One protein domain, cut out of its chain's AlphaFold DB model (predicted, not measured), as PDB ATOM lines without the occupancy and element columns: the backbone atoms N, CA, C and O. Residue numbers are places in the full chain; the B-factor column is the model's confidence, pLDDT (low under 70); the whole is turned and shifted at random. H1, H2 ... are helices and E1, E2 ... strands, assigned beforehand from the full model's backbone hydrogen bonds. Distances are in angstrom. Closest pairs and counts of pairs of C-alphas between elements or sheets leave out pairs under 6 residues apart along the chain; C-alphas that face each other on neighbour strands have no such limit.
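What this domain is: This is residues 259 to 442 of the 1025 residues of an uncharacterized protein of Saccharothrix sp. 6-C (UniProt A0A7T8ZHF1). A slab of five parallel strands forms the core, with H2 and H3 over one face and H5 and H7 over the other. H1 packs across H3, H6 packs on H5 and H7 away from the sheet, and short H4 lies far out near H3. The printed part has 184 residues, with named elements in the order H1 H2 E1 H3 H4 E2 H5 H6 E3 H7 E4 E5; the sheet runs E2 E3 E4 E1 E5, and the class is mixed, helices and strands. The whole is compact, with a radius of gyration of the C-alphas of 15.3 A and spans of 41 by 32 by 31 A.

How they stand to each other: H1, residues 259 to 268, touches H3, residues 314 to 325, at a steep tilt of 66 degrees; their closest C-alphas, of Ala 267 and Ala 316, are 4.0 A apart. H2, residues 284 to 294, is on the same face of the sheet as H3, at a height of 8.9 A. E1, residues 304 to 307, is parallel to E5, residues 435 to 438, with N 307 and O 437 at 2.8 A, and to E4, residues 420 to 425, with N 306 and O 423 at 2.8 A. E3, residues 391 to 395, is parallel to E4, with N 392 and O 420 at 2.8 A, and to E2, residues 348 to 351, with N 395 and O 350 at 2.9 A. H4, residues 333 to 336, is not on the sheet; E1, H3 H4, E2 form a split strand-helix-strand unit, its parallel strands having E3 and E4 between them, with a right-handed crossover. On the opposite face, H5, residues 358 to 369, lies over E2, and H7, residues 403 to 416, lies over E4. H6, residues 376 to 384, touches H5 at a shallow tilt of 28 degrees, the C-alphas of Ala 362 and Pro 376 being closest at 5.3 A. Each O i to N i+4 pair is within hydrogen-bond range in H2, H3, H5 and H6, against 3 of 6 in H1 and 8 of 10 in H7; H4 is too short for such a pair.

Where its parts are: H1 begins at C-alpha 259, (-1.844, 45.877, -21.143). H3 spans 16.3 A, H5 16.5 A and H7 18.5 A from first to last C-alpha; E4, the longest strand, spans 16.9 A. E5 ends at C-alpha 438, (-19.875, 42.767, -1.041).

The domain as a whole: The C-alphas of Arg 372 and Ala 442, the two farthest apart, are 43.5 A apart. The printed part has no cut. The links H1 to H2 and H4 to E2 are long, with 15 and 11 residues. The mean pLDDT of the printed part is 86.9; residues 259, 387 to 388 and 442 are under 70.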
ATOM      1  N   GLU A 259      -1.639  46.407 -22.501       65.31
ATOM      2  CA  GLU A 259      -1.844  45.877 -21.143       65.31
ATOM      3  C   GLU A 259      -3.221  46.221 -20.530       65.31
ATOM      4  O   GLU A 259      -3.728  45.489 -19.682       65.31
ATOM      5  N   TRP A 260      -3.883  47.280 -21.009       72.44
ATOM      6  CA  TRP A 260      -5.201  47.735 -20.536       72.44
ATOM      7  C   TRP A 260      -6.358  47.252 -21.413       72.44
ATOM      8  O   TRP A 260      -7.527  47.359 -21.029       72.44
ATOM      9  N   GLN A 261      -6.059  46.676 -22.582       71.25
ATOM     10  CA  GLN A 261      -7.076  46.109 -23.471       71.25
ATOM     11  C   GLN A 261      -7.860  44.973 -22.796       71.25
ATOM     12  O   GLN A 261      -9.046  44.793 -23.083       71.25
ATOM     13  N   GLU A 262      -7.246  44.275 -21.836       72.94
ATOM     14  CA  GLU A 262      -7.874  43.209 -21.039       72.94
ATOM     15  C   GLU A 262      -9.038  43.719 -20.175       72.94
ATOM     16  O   GLU A 262     -10.004  42.992 -19.932       72.94
ATOM     17  N   TRP A 263      -8.989  44.990 -19.771       82.75
ATOM     18  CA  TRP A 263     -10.054  45.660 -19.024       82.75
ATOM     19  C   TRP A 263     -11.108  46.299 -19.926       82.75
ATOM     20  O   TRP A 263     -12.258  46.465 -19.514       82.75
ATOM     21  N   SER A 264     -10.736  46.632 -21.166       84.06
ATOM     22  CA  SER A 264     -11.596  47.342 -22.118       84.06
ATOM     23  C   SER A 264     -12.944  46.652 -22.304       84.06
ATOM     24  O   SER A 264     -13.985  47.298 -22.232       84.06
ATOM     25  N   ALA A 265     -12.948  45.333 -22.508       87.38
ATOM     26  CA  ALA A 265     -14.182  44.598 -22.769       87.38
ATOM     27  C   ALA A 265     -15.145  44.649 -21.571       87.38
ATOM     28  O   ALA A 265     -16.312  45.028 -21.707       87.38
ATOM     29  N   VAL A 266     -14.634  44.318 -20.381       88.69
ATOM     30  CA  VAL A 266     -15.439  44.222 -19.156       88.69
ATOM     31  C   VAL A 266     -15.934  45.587 -18.689       88.69
ATOM     32  O   VAL A 266     -17.118  45.720 -18.392       88.69
ATOM     33  N   ALA A 267     -15.091  46.623 -18.719       90.00
ATOM     34  CA  ALA A 267     -15.467  47.986 -18.336       90.00
ATOM     35  C   ALA A 267     -16.534  48.589 -19.260       90.00
ATOM     36  O   ALA A 267     -17.360  49.399 -18.837       90.00
ATOM     37  N   ARG A 268     -16.532  48.175 -20.532       90.25
ATOM     38  CA  ARG A 268     -17.530  48.570 -21.529       90.25
ATOM     39  C   ARG A 268     -18.776  47.693 -21.505       90.25
ATOM     40  O   ARG A 268     -19.775  48.063 -22.113       90.25
ATOM     41  N   GLY A 269     -18.764  46.556 -20.813       89.44
ATOM     42  CA  GLY A 269     -19.877  45.606 -20.824       89.44
ATOM     43  C   GLY A 269     -20.091  44.957 -22.196       89.44
ATOM     44  O   GLY A 269     -21.236  44.742 -22.607       89.44
ATOM     45  N   VAL A 270     -19.001  44.681 -22.918       86.75
ATOM     46  CA  VAL A 270     -18.987  43.986 -24.217       86.75
ATOM     47  C   VAL A 270     -18.266  42.637 -24.093       86.75
ATOM     48  O   VAL A 270     -17.426  42.475 -23.210       86.75
ATOM     49  N   PRO A 271     -18.568  41.644 -24.952       80.88
ATOM     50  CA  PRO A 271     -18.009  40.298 -24.798       80.88
ATOM     51  C   PRO A 271     -16.516  40.191 -25.147       80.88
ATOM     52  O   PRO A 271     -15.871  39.244 -24.707       80.88
ATOM     53  N   ALA A 272     -15.966  41.120 -25.933       82.06
ATOM     54  CA  ALA A 272     -14.562  41.114 -26.342       82.06
ATOM     55  C   ALA A 272     -14.054  42.535 -26.630       82.06
ATOM     56  O   ALA A 272     -14.843  43.438 -26.918       82.06
ATOM     57  N   ALA A 273     -12.736  42.734 -26.534       82.19
ATOM     58  CA  ALA A 273     -12.108  44.053 -26.636       82.19
ATOM     59  C   ALA A 273     -12.250  44.684 -28.034       82.19
ATOM     60  O   ALA A 273     -12.274  45.905 -28.146       82.19
ATOM     61  N   ASP A 274     -12.412  43.867 -29.075       81.94
ATOM     62  CA  ASP A 274     -12.617  44.279 -30.468       81.94
ATOM     63  C   ASP A 274     -14.054  44.742 -30.773       81.94
ATOM     64  O   ASP A 274     -14.316  45.330 -31.822       81.94
ATOM     65  N   ARG A 275     -15.008  44.511 -29.862       84.50
ATOM     66  CA  ARG A 275     -16.409  44.910 -30.045       84.50
ATOM     67  C   ARG A 275     -16.627  46.380 -29.721       84.50
ATOM     68  O   ARG A 275     -16.021  46.920 -28.799       84.50
ATOM     69  N   ALA A 276     -17.532  47.022 -30.453       84.56
ATOM     70  CA  ALA A 276     -17.882  48.430 -30.287       84.56
ATOM     71  C   ALA A 276     -18.825  48.689 -29.096       84.56
ATOM     72  O   ALA A 276     -19.589  47.815 -28.681       84.56
ATOM     73  N   GLY A 277     -18.809  49.929 -28.596       87.06
ATOM     74  CA  GLY A 277     -19.778  50.453 -27.629       87.06
ATOM     75  C   GLY A 277     -19.391  50.403 -26.146       87.06
ATOM     76  O   GLY A 277     -18.354  49.858 -25.772       87.06
ATOM     77  N   TRP A 278     -20.247  51.025 -25.327       88.94
ATOM     78  CA  TRP A 278     -20.129  51.289 -23.889       88.94
ATOM     79  C   TRP A 278     -21.497  51.103 -23.225       88.94
ATOM     80  O   TRP A 278     -22.381  51.952 -23.340       88.94
ATOM     81  N   TYR A 279     -21.676  49.977 -22.548       89.56
ATOM     82  CA  TYR A 279     -22.974  49.525 -22.061       89.56
ATOM     83  C   TYR A 279     -23.045  49.328 -20.553       89.56
ATOM     84  O   TYR A 279     -24.144  49.324 -20.014       89.56
ATOM     85  N   PHE A 280     -21.919  49.141 -19.864       90.81
ATOM     86  CA  PHE A 280     -21.931  48.903 -18.421       90.81
ATOM     87  C   PHE A 280     -22.403  50.151 -17.651       90.81
ATOM     88  O   PHE A 280     -21.753  51.196 -17.680       90.81
ATOM     89  N   THR A 281     -23.540  50.035 -16.961       84.38
ATOM     90  CA  THR A 281     -24.217  51.134 -16.243       84.38
ATOM     91  C   THR A 281     -24.449  50.852 -14.757       84.38
ATOM     92  O   THR A 281     -25.147  51.623 -14.107       84.38
ATOM     93  N   GLY A 282     -23.931  49.742 -14.225       84.56
ATOM     94  CA  GLY A 282     -24.264  49.270 -12.881       84.56
ATOM     95  C   GLY A 282     -23.248  49.587 -11.794       84.56
ATOM     96  O   GLY A 282     -22.127  50.011 -12.078       84.56
ATOM     97  N   ARG A 283     -23.655  49.289 -10.555       88.62
ATOM     98  CA  ARG A 283     -22.925  49.482  -9.298       88.62
ATOM     99  C   ARG A 283     -22.606  50.951  -9.013       88.62
ATOM    100  O   ARG A 283     -21.504  51.266  -8.575       88.62
ATOM    101  N   GLY A 284     -23.564  51.840  -9.276       88.00
ATOM    102  CA  GLY A 284     -23.389  53.290  -9.186       88.00
ATOM    103  C   GLY A 284     -22.974  53.761  -7.792       88.00
ATOM    104  O   GLY A 284     -22.018  54.524  -7.680       88.00
ATOM    105  N   ASP A 285     -23.629  53.253  -6.748       87.81
ATOM    106  CA  ASP A 285     -23.327  53.621  -5.356       87.81
ATOM    107  C   ASP A 285     -21.934  53.130  -4.938       87.81
ATOM    108  O   ASP A 285     -21.158  53.863  -4.334       87.81
ATOM    109  N   VAL A 286     -21.563  51.909  -5.340       90.81
ATOM    110  CA  VAL A 286     -20.214  51.386  -5.081       90.81
ATOM    111  C   VAL A 286     -19.170  52.194  -5.849       90.81
ATOM    112  O   VAL A 286     -18.103  52.486  -5.320       90.81
ATOM    113  N   LEU A 287     -19.468  52.600  -7.085       90.81
ATOM    114  CA  LEU A 287     -18.567  53.432  -7.878       90.81
ATOM    115  C   LEU A 287     -18.318  54.793  -7.212       90.81
ATOM    116  O   LEU A 287     -17.182  55.252  -7.240       90.81
ATOM    117  N   VAL A 288     -19.329  55.404  -6.580       90.06
ATOM    118  CA  VAL A 288     -19.166  56.635  -5.776       90.06
ATOM    119  C   VAL A 288     -18.144  56.420  -4.663       90.06
ATOM    120  O   VAL A 288     -17.180  57.178  -4.567       90.06
ATOM    121  N   ASP A 289     -18.326  55.363  -3.870       90.19
ATOM    122  CA  ASP A 289     -17.446  55.048  -2.741       90.19
ATOM    123  C   ASP A 289     -15.999  54.794  -3.199       90.19
ATOM    124  O   ASP A 289     -15.048  55.272  -2.577       90.19
ATOM    125  N   LEU A 290     -15.813  54.085  -4.317       92.88
ATOM    126  CA  LEU A 290     -14.478  53.810  -4.855       92.88
ATOM    127  C   LEU A 290     -13.815  55.040  -5.481       92.88
ATOM    128  O   LEU A 290     -12.598  55.188  -5.380       92.88
ATOM    129  N   VAL A 291     -14.588  55.920  -6.121       92.06
ATOM    130  CA  VAL A 291     -14.074  57.193  -6.648       92.06
ATOM    131  C   VAL A 291     -13.611  58.090  -5.504       92.06
ATOM    132  O   VAL A 291     -12.507  58.622  -5.579       92.06
ATOM    133  N   ALA A 292     -14.394  58.191  -4.426       89.44
ATOM    134  CA  ALA A 292     -13.999  58.928  -3.226       89.44
ATOM    135  C   ALA A 292     -12.716  58.353  -2.596       89.44
ATOM    136  O   ALA A 292     -11.820  59.104  -2.222       89.44
ATOM    137  N   ALA A 293     -12.567  57.023  -2.560       90.00
ATOM    138  CA  ALA A 293     -11.348  56.382  -2.061       90.00
ATOM    139  C   ALA A 293     -10.093  56.683  -2.909       90.00
ATOM    140  O   ALA A 293      -8.973  56.580  -2.405       90.00
ATOM    141  N   LEU A 294     -10.266  57.056  -4.181       91.00
ATOM    142  CA  LEU A 294      -9.188  57.460  -5.086       91.00
ATOM    143  C   LEU A 294      -8.959  58.983  -5.121       91.00
ATOM    144  O   LEU A 294      -7.999  59.427  -5.751       91.00
ATOM    145  N   ASP A 295      -9.780  59.785  -4.436       86.75
ATOM    146  CA  ASP A 295      -9.701  61.247  -4.474       86.75
ATOM    147  C   ASP A 295      -8.434  61.768  -3.757       86.75
ATOM    148  O   ASP A 295      -8.217  61.481  -2.570       86.75
ATOM    149  N   PRO A 296      -7.567  62.555  -4.426       80.12
ATOM    150  CA  PRO A 296      -6.426  63.211  -3.791       80.12
ATOM    151  C   PRO A 296      -6.774  64.104  -2.590       80.12
ATOM    152  O   PRO A 296      -5.919  64.284  -1.723       80.12
ATOM    153  N   ALA A 297      -7.998  64.634  -2.508       79.62
ATOM    154  CA  ALA A 297      -8.463  65.447  -1.382       79.62
ATOM    155  C   ALA A 297      -8.723  64.629  -0.102       79.62
ATOM    156  O   ALA A 297      -8.761  65.198   0.991       79.62
ATOM    157  N   GLU A 298      -8.866  63.303  -0.211       77.56
ATOM    158  CA  GLU A 298      -9.114  62.434   0.938       77.56
ATOM    159  C   GLU A 298      -7.886  62.372   1.865       77.56
ATOM    160  O   GLU A 298      -6.787  61.971   1.470       77.56
ATOM    161  N   VAL A 299      -8.063  62.781   3.124       71.94
ATOM    162  CA  VAL A 299      -6.953  62.972   4.076       71.94
ATOM    163  C   VAL A 299      -6.484  61.642   4.670       71.94
ATOM    164  O   VAL A 299      -5.319  61.513   5.054       71.94
ATOM    165  N   ARG A 300      -7.373  60.642   4.761       75.56
ATOM    166  CA  ARG A 300      -7.063  59.305   5.294       75.56
ATOM    167  C   ARG A 300      -7.645  58.218   4.390       75.56
ATOM    168  O   ARG A 300      -8.726  57.707   4.682       75.56
ATOM    169  N   PRO A 301      -6.943  57.843   3.309       78.00
ATOM    170  CA  PRO A 301      -7.450  56.831   2.399       78.00
ATOM    171  C   PRO A 301      -7.529  55.475   3.106       78.00
ATOM    172  O   PRO A 301      -6.541  54.977   3.643       78.00
ATOM    173  N   VAL A 302      -8.722  54.883   3.113       87.62
ATOM    174  CA  VAL A 302      -8.953  53.522   3.609       87.62
ATOM    175  C   VAL A 302      -8.947  52.574   2.410       87.62
ATOM    176  O   VAL A 302      -9.738  52.806   1.487       87.62
ATOM    177  N   PRO A 303      -8.120  51.508   2.401       91.31
ATOM    178  CA  PRO A 303      -8.143  50.515   1.334       91.31
ATOM    179  C   PRO A 303      -9.550  49.947   1.133       91.31
ATOM    180  O   PRO A 303     -10.234  49.620   2.103       91.31
ATOM    181  N   GLN A 304      -9.984  49.818  -0.116       94.62
ATOM    182  CA  GLN A 304     -11.282  49.237  -0.461       94.62
ATOM    183  C   GLN A 304     -11.073  47.844  -1.053       94.62
ATOM    184  O   GLN A 304     -10.313  47.697  -2.008       94.62
ATOM    185  N   LEU A 305     -11.763  46.833  -0.524       95.00
ATOM    186  CA  LEU A 305     -11.796  45.483  -1.086       95.00
ATOM    187  C   LEU A 305     -13.212  45.168  -1.573       95.00
ATOM    188  O   LEU A 305     -14.135  45.011  -0.778       95.00
ATOM    189  N   VAL A 306     -13.381  45.046  -2.885       95.00
ATOM    190  CA  VAL A 306     -14.651  44.676  -3.509       95.00
ATOM    191  C   VAL A 306     -14.722  43.160  -3.657       95.00
ATOM    192  O   VAL A 306     -13.922  42.565  -4.378       95.00
ATOM    193  N   VAL A 307     -15.702  42.527  -3.019       91.88
ATOM    194  CA  VAL A 307     -15.911  41.075  -3.071       91.88
ATOM    195  C   VAL A 307     -17.198  40.706  -3.803       91.88
ATOM    196  O   VAL A 307     -18.078  41.539  -4.029       91.88
ATOM    197  N   GLY A 308     -17.280  39.454  -4.240       86.12
ATOM    198  CA  GLY A 308     -18.456  38.883  -4.889       86.12
ATOM    199  C   GLY A 308     -18.072  37.803  -5.893       86.12
ATOM    200  O   GLY A 308     -16.949  37.769  -6.396       86.12
ATOM    201  N   GLY A 309     -19.008  36.935  -6.245       77.88
ATOM    202  CA  GLY A 309     -18.765  35.804  -7.127       77.88
ATOM    203  C   GLY A 309     -18.543  36.180  -8.596       77.88
ATOM    204  O   GLY A 309     -18.411  37.346  -8.992       77.88
ATOM    205  N   MET A 310     -18.471  35.158  -9.445       79.69
ATOM    206  CA  MET A 310     -18.260  35.320 -10.882       79.69
ATOM    207  C   MET A 310     -19.378  36.156 -11.531       79.69
ATOM    208  O   MET A 310     -20.562  35.923 -11.315       79.69
ATOM    209  N   GLY A 311     -19.023  37.144 -12.354       82.38
ATOM    210  CA  GLY A 311     -20.016  37.952 -13.076       82.38
ATOM    211  C   GLY A 311     -20.762  38.999 -12.237       82.38
ATOM    212  O   GLY A 311     -21.617  39.693 -12.778       82.38
ATOM    213  N   SER A 312     -20.424  39.201 -10.960       85.75
ATOM    214  CA  SER A 312     -21.060  40.225 -10.106       85.75
ATOM    215  C   SER A 312     -20.809  41.676 -10.560       85.75
ATOM    216  O   SER A 312     -21.561  42.581 -10.188       85.75
ATOM    217  N   GLY A 313     -19.791  41.897 -11.402       89.50
ATOM    218  CA  GLY A 313     -19.441  43.198 -11.982       89.50
ATOM    219  C   GLY A 313     -18.144  43.827 -11.455       89.50
ATOM    220  O   GLY A 313     -17.832  44.935 -11.874       89.50
ATOM    221  N   LYS A 314     -17.369  43.140 -10.599       91.62
ATOM    222  CA  LYS A 314     -16.106  43.650 -10.008       91.62
ATOM    223  C   LYS A 314     -15.120  44.204 -11.043       91.62
ATOM    224  O   LYS A 314     -14.827  45.394 -11.029       91.62
ATOM    225  N   SER A 315     -14.687  43.376 -11.994       91.69
ATOM    226  CA  SER A 315     -13.731  43.790 -13.030       91.69
ATOM    227  C   SER A 315     -14.287  44.885 -13.947       91.69
ATOM    228  O   SER A 315     -13.537  45.703 -14.465       91.69
ATOM    229  N   ALA A 316     -15.609  44.942 -14.150       92.38
ATOM    230  CA  ALA A 316     -16.230  46.021 -14.916       92.38
ATOM    231  C   ALA A 316     -16.174  47.356 -14.155       92.38
ATOM    232  O   ALA A 316     -15.825  48.383 -14.734       92.38
ATOM    233  N   LEU A 317     -16.455  47.325 -12.850       92.62
ATOM    234  CA  LEU A 317     -16.384  48.470 -11.945       92.62
ATOM    235  C   LEU A 317     -14.956  49.019 -11.843       92.62
ATOM    236  O   LEU A 317     -14.726  50.184 -12.163       92.62
ATOM    237  N   LEU A 318     -13.992  48.172 -11.465       93.62
ATOM    238  CA  LEU A 318     -12.589  48.575 -11.376       93.62
ATOM    239  C   LEU A 318     -12.051  48.986 -12.755       93.62
ATOM    240  O   LEU A 318     -11.289  49.940 -12.856       93.62
ATOM    241  N   GLY A 319     -12.515  48.352 -13.834       91.56
ATOM    242  CA  GLY A 319     -12.120  48.712 -15.189       91.56
ATOM    243  C   GLY A 319     -12.569  50.113 -15.561       91.56
ATOM    244  O   GLY A 319     -11.815  50.840 -16.195       91.56
ATOM    245  N   ARG A 320     -13.748  50.557 -15.107       90.88
ATOM    246  CA  ARG A 320     -14.154  51.959 -15.270       90.88
ATOM    247  C   ARG A 320     -13.260  52.921 -14.489       90.88
ATOM    248  O   ARG A 320     -12.964  53.988 -15.022       90.88
ATOM    249  N   LEU A 321     -12.810  52.550 -13.286       91.94
ATOM    250  CA  LEU A 321     -11.865  53.362 -12.509       91.94
ATOM    251  C   LEU A 321     -10.525  53.499 -13.229       91.94
ATOM    252  O   LEU A 321     -10.026  54.608 -13.370       91.94
ATOM    253  N   VAL A 322      -9.979  52.389 -13.727       90.50
ATOM    254  CA  VAL A 322      -8.714  52.376 -14.474       90.50
ATOM    255  C   VAL A 322      -8.853  53.183 -15.759       90.50
ATOM    256  O   VAL A 322      -8.092  54.116 -15.989       90.50
ATOM    257  N   LEU A 323      -9.865  52.883 -16.578       87.94
ATOM    258  CA  LEU A 323     -10.037  53.549 -17.866       87.94
ATOM    259  C   LEU A 323     -10.240  55.054 -17.725       87.94
ATOM    260  O   LEU A 323      -9.752  55.771 -18.584       87.94
ATOM    261  N   ALA A 324     -10.923  55.542 -16.687       87.94
ATOM    262  CA  ALA A 324     -11.136  56.977 -16.479       87.94
ATOM    263  C   ALA A 324     -10.014  57.669 -15.682       87.94
ATOM    264  O   ALA A 324      -9.742  58.844 -15.905       87.94
ATOM    265  N   GLY A 325      -9.381  56.953 -14.752       88.31
ATOM    266  CA  GLY A 325      -8.414  57.504 -13.806       88.31
ATOM    267  C   GLY A 325      -6.976  57.520 -14.310       88.31
ATOM    268  O   GLY A 325      -6.143  58.173 -13.690       88.31
ATOM    269  N   MET A 326      -6.661  56.835 -15.411       83.88
ATOM    270  CA  MET A 326      -5.316  56.852 -15.993       83.88
ATOM    271  C   MET A 326      -4.999  58.194 -16.686       83.88
ATOM    272  O   MET A 326      -5.898  58.829 -17.252       83.88
ATOM    273  N   PRO A 327      -3.727  58.640 -16.687       77.19
ATOM    274  CA  PRO A 327      -3.304  59.821 -17.438       77.19
ATOM    275  C   PRO A 327      -3.596  59.682 -18.939       77.19
ATOM    276  O   PRO A 327      -3.337  58.635 -19.527       77.19
ATOM    277  N   GLY A 328      -4.109  60.744 -19.569       71.25
ATOM    278  CA  GLY A 328      -4.401  60.757 -21.011       71.25
ATOM    279  C   GLY A 328      -5.680  60.017 -21.426       71.25
ATOM    280  O   GLY A 328      -5.886  59.781 -22.612       71.25
ATOM    281  N   SER A 329      -6.542  59.643 -20.476       73.25
ATOM    282  CA  SER A 329      -7.819  58.995 -20.777       73.25
ATOM    283  C   SER A 329      -8.796  59.909 -21.530       73.25
ATOM    284  O   SER A 329      -9.231  60.944 -21.019       73.25
ATOM    285  N   GLU A 330      -9.229  59.474 -22.717       73.75
ATOM    286  CA  GLU A 330     -10.267  60.130 -23.522       73.75
ATOM    287  C   GLU A 330     -11.558  59.293 -23.558       73.75
ATOM    288  O   GLU A 330     -11.988  58.775 -24.593       73.75
ATOM    289  N   MET A 331     -12.206  59.135 -22.398       79.75
ATOM    290  CA  MET A 331     -13.508  58.457 -22.315       79.75
ATOM    291  C   MET A 331     -14.557  59.175 -23.181       79.75
ATOM    292  O   MET A 331     -14.747  60.379 -23.009       79.75
ATOM    293  N   PRO A 332     -15.312  58.489 -24.057       80.62
ATOM    294  CA  PRO A 332     -16.372  59.148 -24.812       80.62
ATOM    295  C   PRO A 332     -17.517  59.603 -23.887       80.62
ATOM    296  O   PRO A 332     -17.731  58.999 -22.833       80.62
ATOM    297  N   PRO A 333     -18.320  60.612 -24.280       79.50
ATOM    298  CA  PRO A 333     -19.407  61.163 -23.458       79.50
ATOM    299  C   PRO A 333     -20.363  60.108 -22.883       79.50
ATOM    300  O   PRO A 333     -20.746  60.164 -21.717       79.50
ATOM    301  N   ILE A 334     -20.715  59.089 -23.672       81.00
ATOM    302  CA  ILE A 334     -21.590  57.998 -23.221       81.00
ATOM    303  C   ILE A 334     -20.987  57.182 -22.067       81.00
ATOM    304  O   ILE A 334     -21.723  56.670 -21.225       81.00
ATOM    305  N   ALA A 335     -19.660  57.107 -22.001       82.88
ATOM    306  CA  ALA A 335     -18.904  56.397 -20.981       82.88
ATOM    307  C   ALA A 335     -18.557  57.266 -19.762       82.88
ATOM    308  O   ALA A 335     -18.105  56.736 -18.747       82.88
ATOM    309  N   ARG A 336     -18.805  58.582 -19.842       80.12
ATOM    310  CA  ARG A 336     -18.663  59.547 -18.739       80.12
ATOM    311  C   ARG A 336     -19.875  59.599 -17.806       80.12
ATOM    312  O   ARG A 336     -19.887  60.347 -16.839       80.12
ATOM    313  N   ARG A 337     -20.905  58.790 -18.070       71.94
ATOM    314  CA  ARG A 337     -22.116  58.718 -17.238       71.94
ATOM    315  C   ARG A 337     -21.806  58.186 -15.836       71.94
ATOM    316  O   ARG A 337     -21.212  57.115 -15.707       71.94
ATOM    317  N   GLY A 338     -22.317  58.860 -14.812       74.44
ATOM    318  CA  GLY A 338     -22.123  58.483 -13.409       74.44
ATOM    319  C   GLY A 338     -20.883  59.139 -12.799       74.44
ATOM    320  O   GLY A 338     -20.429  60.169 -13.283       74.44
ATOM    321  N   HIS A 339     -20.359  58.544 -11.731       80.06
ATOM    322  CA  HIS A 339     -19.192  59.052 -11.013       80.06
ATOM    323  C   HIS A 339     -17.928  58.409 -11.578       80.06
ATOM    324  O   HIS A 339     -17.859  57.189 -11.698       80.06
ATOM    325  N   LEU A 340     -16.945  59.220 -11.957       84.75
ATOM    326  CA  LEU A 340     -15.656  58.757 -12.462       84.75
ATOM    327  C   LEU A 340     -14.527  59.428 -11.679       84.75
ATOM    328  O   LEU A 340     -14.692  60.577 -11.267       84.75
ATOM    329  N   PRO A 341     -13.390  58.739 -11.483       88.12
ATOM    330  CA  PRO A 341     -12.220  59.361 -10.888       88.12
ATOM    331  C   PRO A 341     -11.666  60.445 -11.817       88.12
ATOM    332  O   PRO A 341     -11.827  60.377 -13.040       88.12
ATOM    333  N   ALA A 342     -10.999  61.442 -11.236       81.75
ATOM    334  CA  ALA A 342     -10.295  62.455 -12.011       81.75
ATOM    335  C   ALA A 342      -9.181  61.807 -12.863       81.75
ATOM    336  O   ALA A 342      -8.530  60.866 -12.392       81.75
ATOM    337  N   PRO A 343      -8.916  62.303 -14.087       82.69
ATOM    338  CA  PRO A 343      -7.770  61.851 -14.868       82.69
ATOM    339  C   PRO A 343      -6.469  61.976 -14.064       82.69
ATOM    340  O   PRO A 343      -6.186  63.021 -13.479       82.69
ATOM    341  N   GLY A 344      -5.681  60.903 -14.021       84.31
ATOM    342  CA  GLY A 344      -4.453  60.804 -13.227       84.31
ATOM    343  C   GLY A 344      -4.634  60.319 -11.780       84.31
ATOM    344  O   GLY A 344      -3.629  60.128 -11.097       84.31
ATOM    345  N   ALA A 345      -5.863  60.083 -11.302       89.25
ATOM    346  CA  ALA A 345      -6.102  59.519  -9.968       89.25
ATOM    347  C   ALA A 345      -5.603  58.067  -9.822       89.25
ATOM    348  O   ALA A 345      -5.302  57.627  -8.714       89.25
ATOM    349  N   VAL A 346      -5.496  57.324 -10.928       90.69
ATOM    350  CA  VAL A 346      -4.913  55.975 -10.971       90.69
ATOM    351  C   VAL A 346      -3.555  56.063 -11.656       90.69
ATOM    352  O   VAL A 346      -3.450  56.545 -12.781       90.69
ATOM    353  N   ARG A 347      -2.507  55.597 -10.969       90.00
ATOM    354  CA  ARG A 347      -1.126  55.617 -11.479       90.00
ATOM    355  C   ARG A 347      -0.595  54.228 -11.806       90.00
ATOM    356  O   ARG A 347       0.260  54.104 -12.674       90.00
ATOM    357  N   ALA A 348      -1.102  53.205 -11.125       90.62
ATOM    358  CA  ALA A 348      -0.825  51.815 -11.441       90.62
ATOM    359  C   ALA A 348      -2.092  50.978 -11.284       90.62
ATOM    360  O   ALA A 348      -2.913  51.212 -10.394       90.62
ATOM    361  N   ALA A 349      -2.246  49.985 -12.145       91.69
ATOM    362  CA  ALA A 349      -3.334  49.039 -12.069       91.69
ATOM    363  C   ALA A 349      -2.976  47.705 -12.727       91.69
ATOM    364  O   ALA A 349      -2.186  47.619 -13.666       91.69
ATOM    365  N   MET A 350      -3.565  46.621 -12.242       90.44
ATOM    366  CA  MET A 350      -3.381  45.315 -12.865       90.44
ATOM    367  C   MET A 350      -4.508  44.366 -12.523       90.44
ATOM    368  O   MET A 350      -5.139  44.469 -11.474       90.44
ATOM    369  N   ARG A 351      -4.718  43.408 -13.420       90.62
ATOM    370  CA  ARG A 351      -5.555  42.249 -13.162       90.62
ATOM    371  C   ARG A 351      -4.655  41.043 -12.943       90.62
ATOM    372  O   ARG A 351      -3.909  40.657 -13.843       90.62
ATOM    373  N   ILE A 352      -4.696  40.495 -11.737       91.00
ATOM    374  CA  ILE A 352      -3.764  39.466 -11.289       91.00
ATOM    375  C   ILE A 352      -4.098  38.124 -11.944       91.00
ATOM    376  O   ILE A 352      -5.259  37.742 -12.122       91.00
ATOM    377  N   ARG A 353      -3.045  37.405 -12.344       87.56
ATOM    378  CA  ARG A 353      -3.139  36.095 -12.996       87.56
ATOM    379  C   ARG A 353      -2.711  34.986 -12.055       87.56
ATOM    380  O   ARG A 353      -1.905  35.192 -11.156       87.56
ATOM    381  N   GLN A 354      -3.203  33.785 -12.338       85.88
ATOM    382  CA  GLN A 354      -2.947  32.621 -11.498       85.88
ATOM    383  C   GLN A 354      -1.488  32.179 -11.460       85.88
ATOM    384  O   GLN A 354      -1.028  31.694 -10.440       85.88
ATOM    385  N   SER A 355      -0.748  32.392 -12.546       88.31
ATOM    386  CA  SER A 355       0.659  32.007 -12.658       88.31
ATOM    387  C   SER A 355       1.638  33.069 -12.143       88.31
ATOM    388  O   SER A 355       2.794  33.058 -12.554       88.31
ATOM    389  N   TRP A 356       1.170  34.091 -11.421       91.75
ATOM    390  CA  TRP A 356       2.030  35.179 -10.951       91.75
ATOM    391  C   TRP A 356       2.419  34.955  -9.495       91.75
ATOM    392  O   TRP A 356       1.555  34.767  -8.635       91.75
ATOM    393  N   SER A 357       3.725  35.035  -9.239       93.56
ATOM    394  CA  SER A 357       4.280  35.108  -7.892       93.56
ATOM    395  C   SER A 357       4.091  36.510  -7.291       93.56
ATOM    396  O   SER A 357       3.753  37.473  -7.985       93.56
ATOM    397  N   VAL A 358       4.329  36.658  -5.986       94.12
ATOM    398  CA  VAL A 358       4.261  37.975  -5.329       94.12
ATOM    399  C   VAL A 358       5.366  38.915  -5.844       94.12
ATOM    400  O   VAL A 358       5.113  40.101  -6.055       94.12
ATOM    401  N   ASP A 359       6.552  38.384  -6.157       94.06
ATOM    402  CA  ASP A 359       7.660  39.144  -6.756       94.06
ATOM    403  C   ASP A 359       7.333  39.622  -8.184       94.06
ATOM    404  O   ASP A 359       7.648  40.755  -8.560       94.06
ATOM    405  N   ASP A 360       6.628  38.800  -8.974       93.38
ATOM    406  CA  ASP A 360       6.138  39.179 -10.307       93.38
ATOM    407  C   ASP A 360       5.180  40.371 -10.258       93.38
ATOM    408  O   ASP A 360       5.232  41.252 -11.127       93.38
ATOM    409  N   ILE A 361       4.293  40.374  -9.260       93.44
ATOM    410  CA  ILE A 361       3.320  41.442  -9.016       93.44
ATOM    411  C   ILE A 361       4.054  42.719  -8.599       93.44
ATOM    412  O   ILE A 361       3.799  43.782  -9.169       93.44
ATOM    413  N   ALA A 362       5.007  42.615  -7.666       94.44
ATOM    414  CA  ALA A 362       5.812  43.749  -7.218       94.44
ATOM    415  C   ALA A 362       6.619  44.374  -8.370       94.44
ATOM    416  O   ALA A 362       6.585  45.588  -8.554       94.44
ATOM    417  N   THR A 363       7.263  43.552  -9.202       94.06
ATOM    418  CA  THR A 363       8.039  44.020 -10.364       94.06
ATOM    419  C   THR A 363       7.158  44.788 -11.356       94.06
ATOM    420  O   THR A 363       7.507  45.881 -11.792       94.06
ATOM    421  N   ARG A 364       5.960  44.273 -11.665       91.75
ATOM    422  CA  ARG A 364       5.025  44.930 -12.600       91.75
ATOM    423  C   ARG A 364       4.454  46.235 -12.053       91.75
ATOM    424  O   ARG A 364       4.274  47.185 -12.813       91.75
ATOM    425  N   LEU A 365       4.173  46.298 -10.750       91.94
ATOM    426  CA  LEU A 365       3.786  47.552 -10.098       91.94
ATOM    427  C   LEU A 365       4.932  48.564 -10.133       91.94
ATOM    428  O   LEU A 365       4.691  49.737 -10.415       91.94
ATOM    429  N   ALA A 366       6.166  48.120  -9.885       93.06
ATOM    430  CA  ALA A 366       7.346  48.972  -9.937       93.06
ATOM    431  C   ALA A 366       7.529  49.600 -11.329       93.06
ATOM    432  O   ALA A 366       7.692  50.820 -11.430       93.06
ATOM    433  N   ASP A 367       7.394  48.789 -12.384       91.31
ATOM    434  CA  ASP A 367       7.485  49.227 -13.779       91.31
ATOM    435  C   ASP A 367       6.444  50.307 -14.113       91.31
ATOM    436  O   ASP A 367       6.796  51.360 -14.651       91.31
ATOM    437  N   GLN A 368       5.173  50.103 -13.739       89.00
ATOM    438  CA  GLN A 368       4.109  51.087 -13.988       89.00
ATOM    439  C   GLN A 368       4.293  52.384 -13.188       89.00
ATOM    440  O   GLN A 368       4.000  53.475 -13.679       89.00
ATOM    441  N   LEU A 369       4.797  52.286 -11.956       89.56
ATOM    442  CA  LEU A 369       5.042  53.446 -11.097       89.56
ATOM    443  C   LEU A 369       6.334  54.197 -11.451       89.56
ATOM    444  O   LEU A 369       6.548  55.304 -10.944       89.56
ATOM    445  N   GLY A 370       7.177  53.621 -12.316       89.25
ATOM    446  CA  GLY A 370       8.471  54.173 -12.704       89.25
ATOM    447  C   GLY A 370       9.522  54.102 -11.592       89.25
ATOM    448  O   GLY A 370      10.388  54.976 -11.516       89.25
ATOM    449  N   VAL A 371       9.441  53.097 -10.713       91.31
ATOM    450  CA  VAL A 371      10.405  52.857  -9.623       91.31
ATOM    451  C   VAL A 371      11.200  51.578  -9.864       91.31
ATOM    452  O   VAL A 371      10.773  50.690 -10.592       91.31
ATOM    453  N   ARG A 372      12.383  51.470  -9.255       89.81
ATOM    454  CA  ARG A 372      13.203  50.254  -9.328       89.81
ATOM    455  C   ARG A 372      12.969  49.405  -8.085       89.81
ATOM    456  O   ARG A 372      13.482  49.751  -7.026       89.81
ATOM    457  N   ALA A 373      12.232  48.312  -8.234       90.44
ATOM    458  CA  ALA A 373      12.041  47.302  -7.199       90.44
ATOM    459  C   ALA A 373      11.818  45.928  -7.846       90.44
ATOM    460  O   ALA A 373      11.087  45.832  -8.830       90.44
ATOM    461  N   GLY A 374      12.452  44.886  -7.303       86.06
ATOM    462  CA  GLY A 374      12.263  43.492  -7.726       86.06
ATOM    463  C   GLY A 374      11.568  42.620  -6.678       86.06
ATOM    464  O   GLY A 374      11.249  41.472  -6.960       86.06
ATOM    465  N   THR A 375      11.336  43.154  -5.475       93.88
ATOM    466  CA  THR A 375      10.680  42.449  -4.362       93.88
ATOM    467  C   THR A 375       9.597  43.322  -3.710       93.88
ATOM    468  O   THR A 375       9.658  44.555  -3.815       93.88
ATOM    469  N   PRO A 376       8.622  42.734  -2.988       94.06
ATOM    470  CA  PRO A 376       7.584  43.481  -2.275       94.06
ATOM    471  C   PRO A 376       8.131  44.531  -1.307       94.06
ATOM    472  O   PRO A 376       7.665  45.670  -1.296       94.06
ATOM    473  N   ALA A 377       9.166  44.181  -0.539       94.00
ATOM    474  CA  ALA A 377       9.776  45.086   0.431       94.00
ATOM    475  C   ALA A 377      10.464  46.288  -0.240       94.00
ATOM    476  O   ALA A 377      10.310  47.419   0.220       94.00
ATOM    477  N   GLU A 378      11.183  46.059  -1.347       94.19
ATOM    478  CA  GLU A 378      11.800  47.136  -2.134       94.19
ATOM    479  C   GLU A 378      10.748  48.074  -2.734       94.19
ATOM    480  O   GLU A 378      10.934  49.290  -2.727       94.19
ATOM    481  N   LEU A 379       9.624  47.528  -3.211       94.44
ATOM    482  CA  LEU A 379       8.534  48.318  -3.782       94.44
ATOM    483  C   LEU A 379       7.868  49.205  -2.722       94.44
ATOM    484  O   LEU A 379       7.660  50.395  -2.959       94.44
ATOM    485  N   VAL A 380       7.565  48.647  -1.546       93.19
ATOM    486  CA  VAL A 380       6.974  49.392  -0.422       93.19
ATOM    487  C   VAL A 380       7.900  50.529   0.015       93.19
ATOM    488  O   VAL A 380       7.438  51.656   0.196       93.19
ATOM    489  N   ALA A 381       9.206  50.262   0.125       91.56
ATOM    490  CA  ALA A 381      10.196  51.284   0.454       91.56
ATOM    491  C   ALA A 381      10.255  52.389  -0.615       91.56
ATOM    492  O   ALA A 381      10.197  53.571  -0.280       91.56
ATOM    493  N   ALA A 382      10.291  52.019  -1.900       91.00
ATOM    494  CA  ALA A 382      10.338  52.977  -3.003       91.00
ATOM    495  C   ALA A 382       9.081  53.863  -3.086       91.00
ATOM    496  O   ALA A 382       9.180  55.046  -3.408       91.00
ATOM    497  N   ILE A 383       7.899  53.312  -2.784       89.88
ATOM    498  CA  ILE A 383       6.643  54.074  -2.743       89.88
ATOM    499  C   ILE A 383       6.606  55.022  -1.545       89.88
ATOM    500  O   ILE A 383       6.192  56.168  -1.705       89.88
ATOM    501  N   ALA A 384       7.066  54.587  -0.369       87.69
ATOM    502  CA  ALA A 384       7.103  55.431   0.827       87.69
ATOM    503  C   ALA A 384       7.972  56.692   0.644       87.69
ATOM    504  O   ALA A 384       7.741  57.710   1.296       87.69
ATOM    505  N   GLU A 385       8.959  56.643  -0.257       86.25
ATOM    506  CA  GLU A 385       9.812  57.779  -0.620       86.25
ATOM    507  C   GLU A 385       9.192  58.712  -1.680       86.25
ATOM    508  O   GLU A 385       9.676  59.836  -1.871       86.25
ATOM    509  N   GLN A 386       8.125  58.296  -2.375       79.81
ATOM    510  CA  GLN A 386       7.487  59.132  -3.389       79.81
ATOM    511  C   GLN A 386       6.742  60.318  -2.765       79.81
ATOM    512  O   GLN A 386       6.019  60.211  -1.777       79.81
ATOM    513  N   ARG A 387       6.875  61.483  -3.407       65.75
ATOM    514  CA  ARG A 387       6.070  62.667  -3.093       65.75
ATOM    515  C   ARG A 387       4.839  62.695  -3.990       65.75
ATOM    516  O   ARG A 387       4.976  62.855  -5.200       65.75
ATOM    517  N   GLY A 388       3.655  62.604  -3.394       66.06
ATOM    518  CA  GLY A 388       2.378  62.719  -4.096       66.06
ATOM    519  C   GLY A 388       1.396  61.615  -3.723       66.06
ATOM    520  O   GLY A 388       1.725  60.681  -2.999       66.06
ATOM    521  N   VAL A 389       0.170  61.746  -4.216       72.88
ATOM    522  CA  VAL A 389      -0.882  60.744  -4.046       72.88
ATOM    523  C   VAL A 389      -0.719  59.660  -5.112       72.88
ATOM    524  O   VAL A 389      -0.759  59.961  -6.302       72.88
ATOM    525  N   VAL A 390      -0.556  58.403  -4.693       83.88
ATOM    526  CA  VAL A 390      -0.487  57.248  -5.601       83.88
ATOM    527  C   VAL A 390      -1.763  56.421  -5.455       83.88
ATOM    528  O   VAL A 390      -2.019  55.861  -4.388       83.88
ATOM    529  N   GLY A 391      -2.566  56.363  -6.519       91.94
ATOM    530  CA  GLY A 391      -3.711  55.460  -6.630       91.94
ATOM    531  C   GLY A 391      -3.333  54.157  -7.328       91.94
ATOM    532  O   GLY A 391      -2.774  54.187  -8.430       91.94
ATOM    533  N   ILE A 392      -3.641  53.030  -6.685       93.75
ATOM    534  CA  ILE A 392      -3.356  51.674  -7.159       93.75
ATOM    535  C   ILE A 392      -4.659  50.870  -7.216       93.75
ATOM    536  O   ILE A 392      -5.400  50.811  -6.230       93.75
ATOM    537  N   VAL A 393      -4.925  50.227  -8.358       94.75
ATOM    538  CA  VAL A 393      -6.101  49.359  -8.552       94.75
ATOM    539  C   VAL A 393      -5.681  47.918  -8.862       94.75
ATOM    540  O   VAL A 393      -5.058  47.666  -9.891       94.75
ATOM    541  N   LEU A 394      -6.041  46.955  -8.010       94.38
ATOM    542  CA  LEU A 394      -5.698  45.533  -8.184       94.38
ATOM    543  C   LEU A 394      -6.961  44.672  -8.335       94.38
ATOM    544  O   LEU A 394      -7.757  44.563  -7.412       94.38
ATOM    545  N   ASP A 395      -7.156  44.023  -9.475       93.75
ATOM    546  CA  ASP A 395      -8.303  43.129  -9.704       93.75
ATOM    547  C   ASP A 395      -7.905  41.668  -9.561       93.75
ATOM    548  O   ASP A 395      -6.796  41.286  -9.942       93.75
ATOM    549  N   ASP A 396      -8.838  40.859  -9.059       91.62
ATOM    550  CA  ASP A 396      -8.672  39.420  -8.863       91.62
ATOM    551  C   ASP A 396      -7.452  39.076  -7.962       91.62
ATOM    552  O   ASP A 396      -6.674  38.172  -8.275       91.62
ATOM    553  N   VAL A 397      -7.265  39.780  -6.830       92.69
ATOM    554  CA  VAL A 397      -6.111  39.568  -5.919       92.69
ATOM    555  C   VAL A 397      -6.047  38.154  -5.332       92.69
ATOM    556  O   VAL A 397      -4.969  37.678  -4.994       92.69
ATOM    557  N   ASP A 398      -7.177  37.449  -5.276       89.19
ATOM    558  CA  ASP A 398      -7.273  36.059  -4.822       89.19
ATOM    559  C   ASP A 398      -6.824  35.029  -5.871       89.19
ATOM    560  O   ASP A 398      -6.847  33.829  -5.602       89.19
ATOM    561  N   ARG A 399      -6.466  35.459  -7.090       86.81
ATOM    562  CA  ARG A 399      -6.081  34.528  -8.158       86.81
ATOM    563  C   ARG A 399      -4.627  34.100  -8.128       86.81
ATOM    564  O   ARG A 399      -4.373  33.051  -8.704       86.81
ATOM    565  N   CYS A 400      -3.703  34.880  -7.563       88.69
ATOM    566  CA  CYS A 400      -2.269  34.559  -7.606       88.69
ATOM    567  C   CYS A 400      -1.941  33.227  -6.911       88.69
ATOM    568  O   CYS A 400      -2.778  32.644  -6.224       88.69
ATOM    569  N   GLU A 401      -0.703  32.749  -7.069       85.94
ATOM    570  CA  GLU A 401      -0.282  31.455  -6.511       85.94
ATOM    571  C   GLU A 401      -0.444  31.370  -4.986       85.94
ATOM    572  O   GLU A 401      -0.765  30.305  -4.457       85.94
ATOM    573  N   ARG A 402      -0.203  32.482  -4.277       88.88
ATOM    574  CA  ARG A 402      -0.236  32.572  -2.807       88.88
ATOM    575  C   ARG A 402      -0.918  33.881  -2.356       88.88
ATOM    576  O   ARG A 402      -0.220  34.852  -2.063       88.88
ATOM    577  N   PRO A 403      -2.266  33.934  -2.314       90.31
ATOM    578  CA  PRO A 403      -3.025  35.148  -1.984       90.31
ATOM    579  C   PRO A 403      -2.780  35.691  -0.576       90.31
ATOM    580  O   PRO A 403      -2.663  36.903  -0.407       90.31
ATOM    581  N   ASP A 404      -2.643  34.809   0.416       90.75
ATOM    582  CA  ASP A 404      -2.365  35.217   1.799       90.75
ATOM    583  C   ASP A 404      -0.977  35.868   1.909       90.75
ATOM    584  O   ASP A 404      -0.817  36.921   2.518       90.75
ATOM    585  N   GLU A 405       0.023  35.319   1.211       92.44
ATOM    586  CA  GLU A 405       1.363  35.913   1.140       92.44
ATOM    587  C   GLU A 405       1.353  37.265   0.423       92.44
ATOM    588  O   GLU A 405       2.023  38.197   0.865       92.44
ATOM    589  N   LEU A 406       0.576  37.412  -0.657       92.81
ATOM    590  CA  LEU A 406       0.375  38.700  -1.323       92.81
ATOM    591  C   LEU A 406      -0.240  39.733  -0.363       92.81
ATOM    592  O   LEU A 406       0.200  40.889  -0.338       92.81
ATOM    593  N   ALA A 407      -1.239  39.320   0.425       92.69
ATOM    594  CA  ALA A 407      -1.883  40.170   1.417       92.69
ATOM    595  C   ALA A 407      -0.878  40.637   2.486       92.69
ATOM    596  O   ALA A 407      -0.703  41.841   2.685       92.69
ATOM    597  N   GLU A 408      -0.166  39.694   3.106       92.69
ATOM    598  CA  GLU A 408       0.761  39.942   4.216       92.69
ATOM    599  C   GLU A 408       2.026  40.709   3.805       92.69
ATOM    600  O   GLU A 408       2.468  41.607   4.523       92.69
ATOM    601  N   THR A 409       2.632  40.363   2.666       93.38
ATOM    602  CA  THR A 409       3.976  40.853   2.300       93.38
ATOM    603  C   THR A 409       3.966  42.086   1.401       93.38
ATOM    604  O   THR A 409       4.969  42.799   1.347       93.38
ATOM    605  N   LEU A 410       2.850  42.364   0.715       92.88
ATOM    606  CA  LEU A 410       2.740  43.493  -0.207       92.88
ATOM    607  C   LEU A 410       1.559  44.408   0.122       92.88
ATOM    608  O   LEU A 410       1.765  45.590   0.378       92.88
ATOM    609  N   ILE A 411       0.330  43.890   0.123       92.81
ATOM    610  CA  ILE A 411      -0.883  44.720   0.209       92.81
ATOM    611  C   ILE A 411      -0.979  45.451   1.555       92.81
ATOM    612  O   ILE A 411      -1.160  46.671   1.572       92.81
ATOM    613  N   VAL A 412      -0.846  44.731   2.675       91.81
ATOM    614  CA  VAL A 412      -0.906  45.321   4.022       91.81
ATOM    615  C   VAL A 412       0.220  46.348   4.217       91.81
ATOM    616  O   VAL A 412      -0.085  47.487   4.581       91.81
ATOM    617  N   PRO A 413       1.497  46.045   3.903       91.62
ATOM    618  CA  PRO A 413       2.565  47.043   3.928       91.62
ATOM    619  C   PRO A 413       2.291  48.265   3.044       91.62
ATOM    620  O   PRO A 413       2.466  49.392   3.509       91.62
ATOM    621  N   LEU A 414       1.801  48.081   1.814       89.50
ATOM    622  CA  LEU A 414       1.444  49.192   0.926       89.50
ATOM    623  C   LEU A 414       0.382  50.092   1.552       89.50
ATOM    624  O   LEU A 414       0.575  51.306   1.584       89.50
ATOM    625  N   ALA A 415      -0.685  49.526   2.117       87.50
ATOM    626  CA  ALA A 415      -1.742  50.296   2.770       87.50
ATOM    627  C   ALA A 415      -1.206  51.230   3.877       87.50
ATOM    628  O   ALA A 415      -1.732  52.328   4.062       87.50
ATOM    629  N   THR A 416      -0.120  50.853   4.566       86.69
ATOM    630  CA  THR A 416       0.501  51.696   5.610       86.69
ATOM    631  C   THR A 416       1.304  52.885   5.077       86.69
ATOM    632  O   THR A 416       1.561  53.828   5.825       86.69
ATOM    633  N   THR A 417       1.671  52.887   3.792       86.06
ATOM    634  CA  THR A 417       2.432  53.988   3.167       86.06
ATOM    635  C   THR A 417       1.564  55.198   2.801       86.06
ATOM    636  O   THR A 417       2.093  56.251   2.454       86.06
ATOM    637  N   GLY A 418       0.233  55.076   2.897       81.19
ATOM    638  CA  GLY A 418      -0.716  56.141   2.551       81.19
ATOM    639  C   GLY A 418      -1.144  56.163   1.079       81.19
ATOM    640  O   GLY A 418      -1.781  57.128   0.642       81.19
ATOM    641  N   VAL A 419      -0.829  55.115   0.308       89.19
ATOM    642  CA  VAL A 419      -1.397  54.924  -1.036       89.19
ATOM    643  C   VAL A 419      -2.906  54.707  -0.980       89.19
ATOM    644  O   VAL A 419      -3.455  54.177  -0.013       89.19
ATOM    645  N   ARG A 420      -3.583  55.087  -2.060       92.44
ATOM    646  CA  ARG A 420      -5.011  54.830  -2.253       92.44
ATOM    647  C   ARG A 420      -5.166  53.503  -2.962       92.44
ATOM    648  O   ARG A 420      -4.792  53.385  -4.125       92.44
ATOM    649  N   LEU A 421      -5.684  52.512  -2.251       93.06
ATOM    650  CA  LEU A 421      -5.735  51.142  -2.737       93.06
ATOM    651  C   LEU A 421      -7.180  50.691  -2.941       93.06
ATOM    652  O   LEU A 421      -7.970  50.673  -1.998       93.06
ATOM    653  N   VAL A 422      -7.512  50.304  -4.172       96.06
ATOM    654  CA  VAL A 422      -8.793  49.680  -4.519       96.06
ATOM    655  C   VAL A 422      -8.514  48.295  -5.075       96.06
ATOM    656  O   VAL A 422      -7.722  48.136  -5.999       96.06
ATOM    657  N   MET A 423      -9.158  47.283  -4.511       95.94
ATOM    658  CA  MET A 423      -8.900  45.889  -4.835       95.94
ATOM    659  C   MET A 423     -10.188  45.135  -5.121       95.94
ATOM    660  O   MET A 423     -11.260  45.537  -4.663       95.94
ATOM    661  N   SER A 424     -10.088  44.008  -5.821       95.06
ATOM    662  CA  SER A 424     -11.184  43.049  -5.914       95.06
ATOM    663  C   SER A 424     -10.737  41.615  -5.644       95.06
ATOM    664  O   SER A 424      -9.628  41.225  -6.006       95.06
ATOM    665  N   ALA A 425     -11.633  40.830  -5.048       91.88
ATOM    666  CA  ALA A 425     -11.452  39.401  -4.826       91.88
ATOM    667  C   ALA A 425     -12.777  38.638  -4.984       91.88
ATOM    668  O   ALA A 425     -13.859  39.230  -4.945       91.88
ATOM    669  N   ARG A 426     -12.734  37.316  -5.176       85.00
ATOM    670  CA  ARG A 426     -13.950  36.474  -5.116       85.00
ATOM    671  C   ARG A 426     -14.487  36.347  -3.693       85.00
ATOM    672  O   ARG A 426     -15.683  36.531  -3.478       85.00
ATOM    673  N   THR A 427     -13.599  36.083  -2.745       80.44
ATOM    674  CA  THR A 427     -13.883  35.956  -1.312       80.44
ATOM    675  C   THR A 427     -13.117  37.020  -0.520       80.44
ATOM    676  O   THR A 427     -12.123  37.555  -1.015       80.44
ATOM    677  N   PRO A 428     -13.566  37.375   0.697       82.81
ATOM    678  CA  PRO A 428     -12.821  38.293   1.552       82.81
ATOM    679  C   PRO A 428     -11.433  37.739   1.896       82.81
ATOM    680  O   PRO A 428     -11.318  36.594   2.329       82.81
ATOM    681  N   LEU A 429     -10.406  38.573   1.736       83.56
ATOM    682  CA  LEU A 429      -9.054  38.350   2.252       83.56
ATOM    683  C   LEU A 429      -8.857  39.236   3.487       83.56
ATOM    684  O   LEU A 429      -9.405  40.344   3.542       83.56
ATOM    685  N   ASP A 430      -8.072  38.779   4.463       83.62
ATOM    686  CA  ASP A 430      -7.733  39.606   5.623       83.62
ATOM    687  C   ASP A 430      -6.651  40.626   5.249       83.62
ATOM    688  O   ASP A 430      -5.467  40.313   5.156       83.62
ATOM    689  N   ILE A 431      -7.084  41.857   4.981       80.62
ATOM    690  CA  ILE A 431      -6.216  42.959   4.545       80.62
ATOM    691  C   ILE A 431      -6.067  44.027   5.651       80.62
ATOM    692  O   ILE A 431      -5.593  45.126   5.396       80.62
ATOM    693  N   GLY A 432      -6.458  43.739   6.899       72.56
ATOM    694  CA  GLY A 432      -6.179  44.609   8.052       72.56
ATOM    695  C   GLY A 432      -6.640  46.072   7.899       72.56
ATOM    696  O   GLY A 432      -5.862  46.959   7.559       72.56
ATOM    697  N   GLY A 433      -7.909  46.356   8.208       81.38
ATOM    698  CA  GLY A 433      -8.459  47.722   8.181       81.38
ATOM    699  C   GLY A 433      -9.007  48.180   6.824       81.38
ATOM    700  O   GLY A 433      -9.499  49.303   6.721       81.38
ATOM    701  N   ALA A 434      -8.980  47.318   5.802       89.44
ATOM    702  CA  ALA A 434      -9.681  47.552   4.543       89.44
ATOM    703  C   ALA A 434     -11.210  47.536   4.734       89.44
ATOM    704  O   ALA A 434     -11.759  46.702   5.458       89.44
ATOM    705  N   ARG A 435     -11.918  48.428   4.037       92.50
ATOM    706  CA  ARG A 435     -13.380  48.390   3.944       92.50
ATOM    707  C   ARG A 435     -13.779  47.358   2.891       92.50
ATOM    708  O   ARG A 435     -13.444  47.504   1.718       92.50
ATOM    709  N   VAL A 436     -14.507  46.328   3.315       92.94
ATOM    710  CA  VAL A 436     -15.009  45.271   2.429       92.94
ATOM    711  C   VAL A 436     -16.388  45.654   1.895       92.94
ATOM    712  O   VAL A 436     -17.293  45.964   2.671       92.94
ATOM    713  N   VAL A 437     -16.554  45.623   0.574       90.88
ATOM    714  CA  VAL A 437     -17.828  45.866  -0.111       90.88
ATOM    715  C   VAL A 437     -18.249  44.606  -0.854       90.88
ATOM    716  O   VAL A 437     -17.605  44.216  -1.824       90.88
ATOM    717  N   ASP A 438     -19.340  43.981  -0.420       88.75
ATOM    718  CA  ASP A 438     -19.875  42.767  -1.041       88.75
ATOM    719  C   ASP A 438     -20.935  43.087  -2.104       88.75
ATOM    720  O   ASP A 438     -22.046  43.523  -1.788       88.75
ATOM    721  N   LEU A 439     -20.603  42.839  -3.375       86.75
ATOM    722  CA  LEU A 439     -21.508  43.043  -4.510       86.75
ATOM    723  C   LEU A 439     -22.640  42.012  -4.593       86.75
ATOM    724  O   LEU A 439     -23.621  42.246  -5.311       86.75
ATOM    725  N   ASP A 440     -22.492  40.877  -3.917       78.75
ATOM    726  CA  ASP A 440     -23.468  39.793  -3.899       78.75
ATOM    727  C   ASP A 440     -24.500  39.957  -2.780       78.75
ATOM    728  O   ASP A 440     -25.547  39.304  -2.823       78.75
ATOM    729  N   SER A 441     -24.238  40.848  -1.818       74.94
ATOM    730  CA  SER A 441     -25.225  41.279  -0.832       74.94
ATOM    731  C   SER A 441     -26.413  41.972  -1.520       74.94
ATOM    732  O   SER A 441     -26.274  42.600  -2.576       74.94
ATOM    733  N   ALA A 442     -27.619  41.824  -0.959       60.66
ATOM    734  CA  ALA A 442     -28.844  42.345  -1.562       60.66
ATOM    735  C   ALA A 442     -28.799  43.881  -1.673       60.66
ATOM    736  O   ALA A 442     -29.088  44.599  -0.718       60.66
TER     737      ALA A 442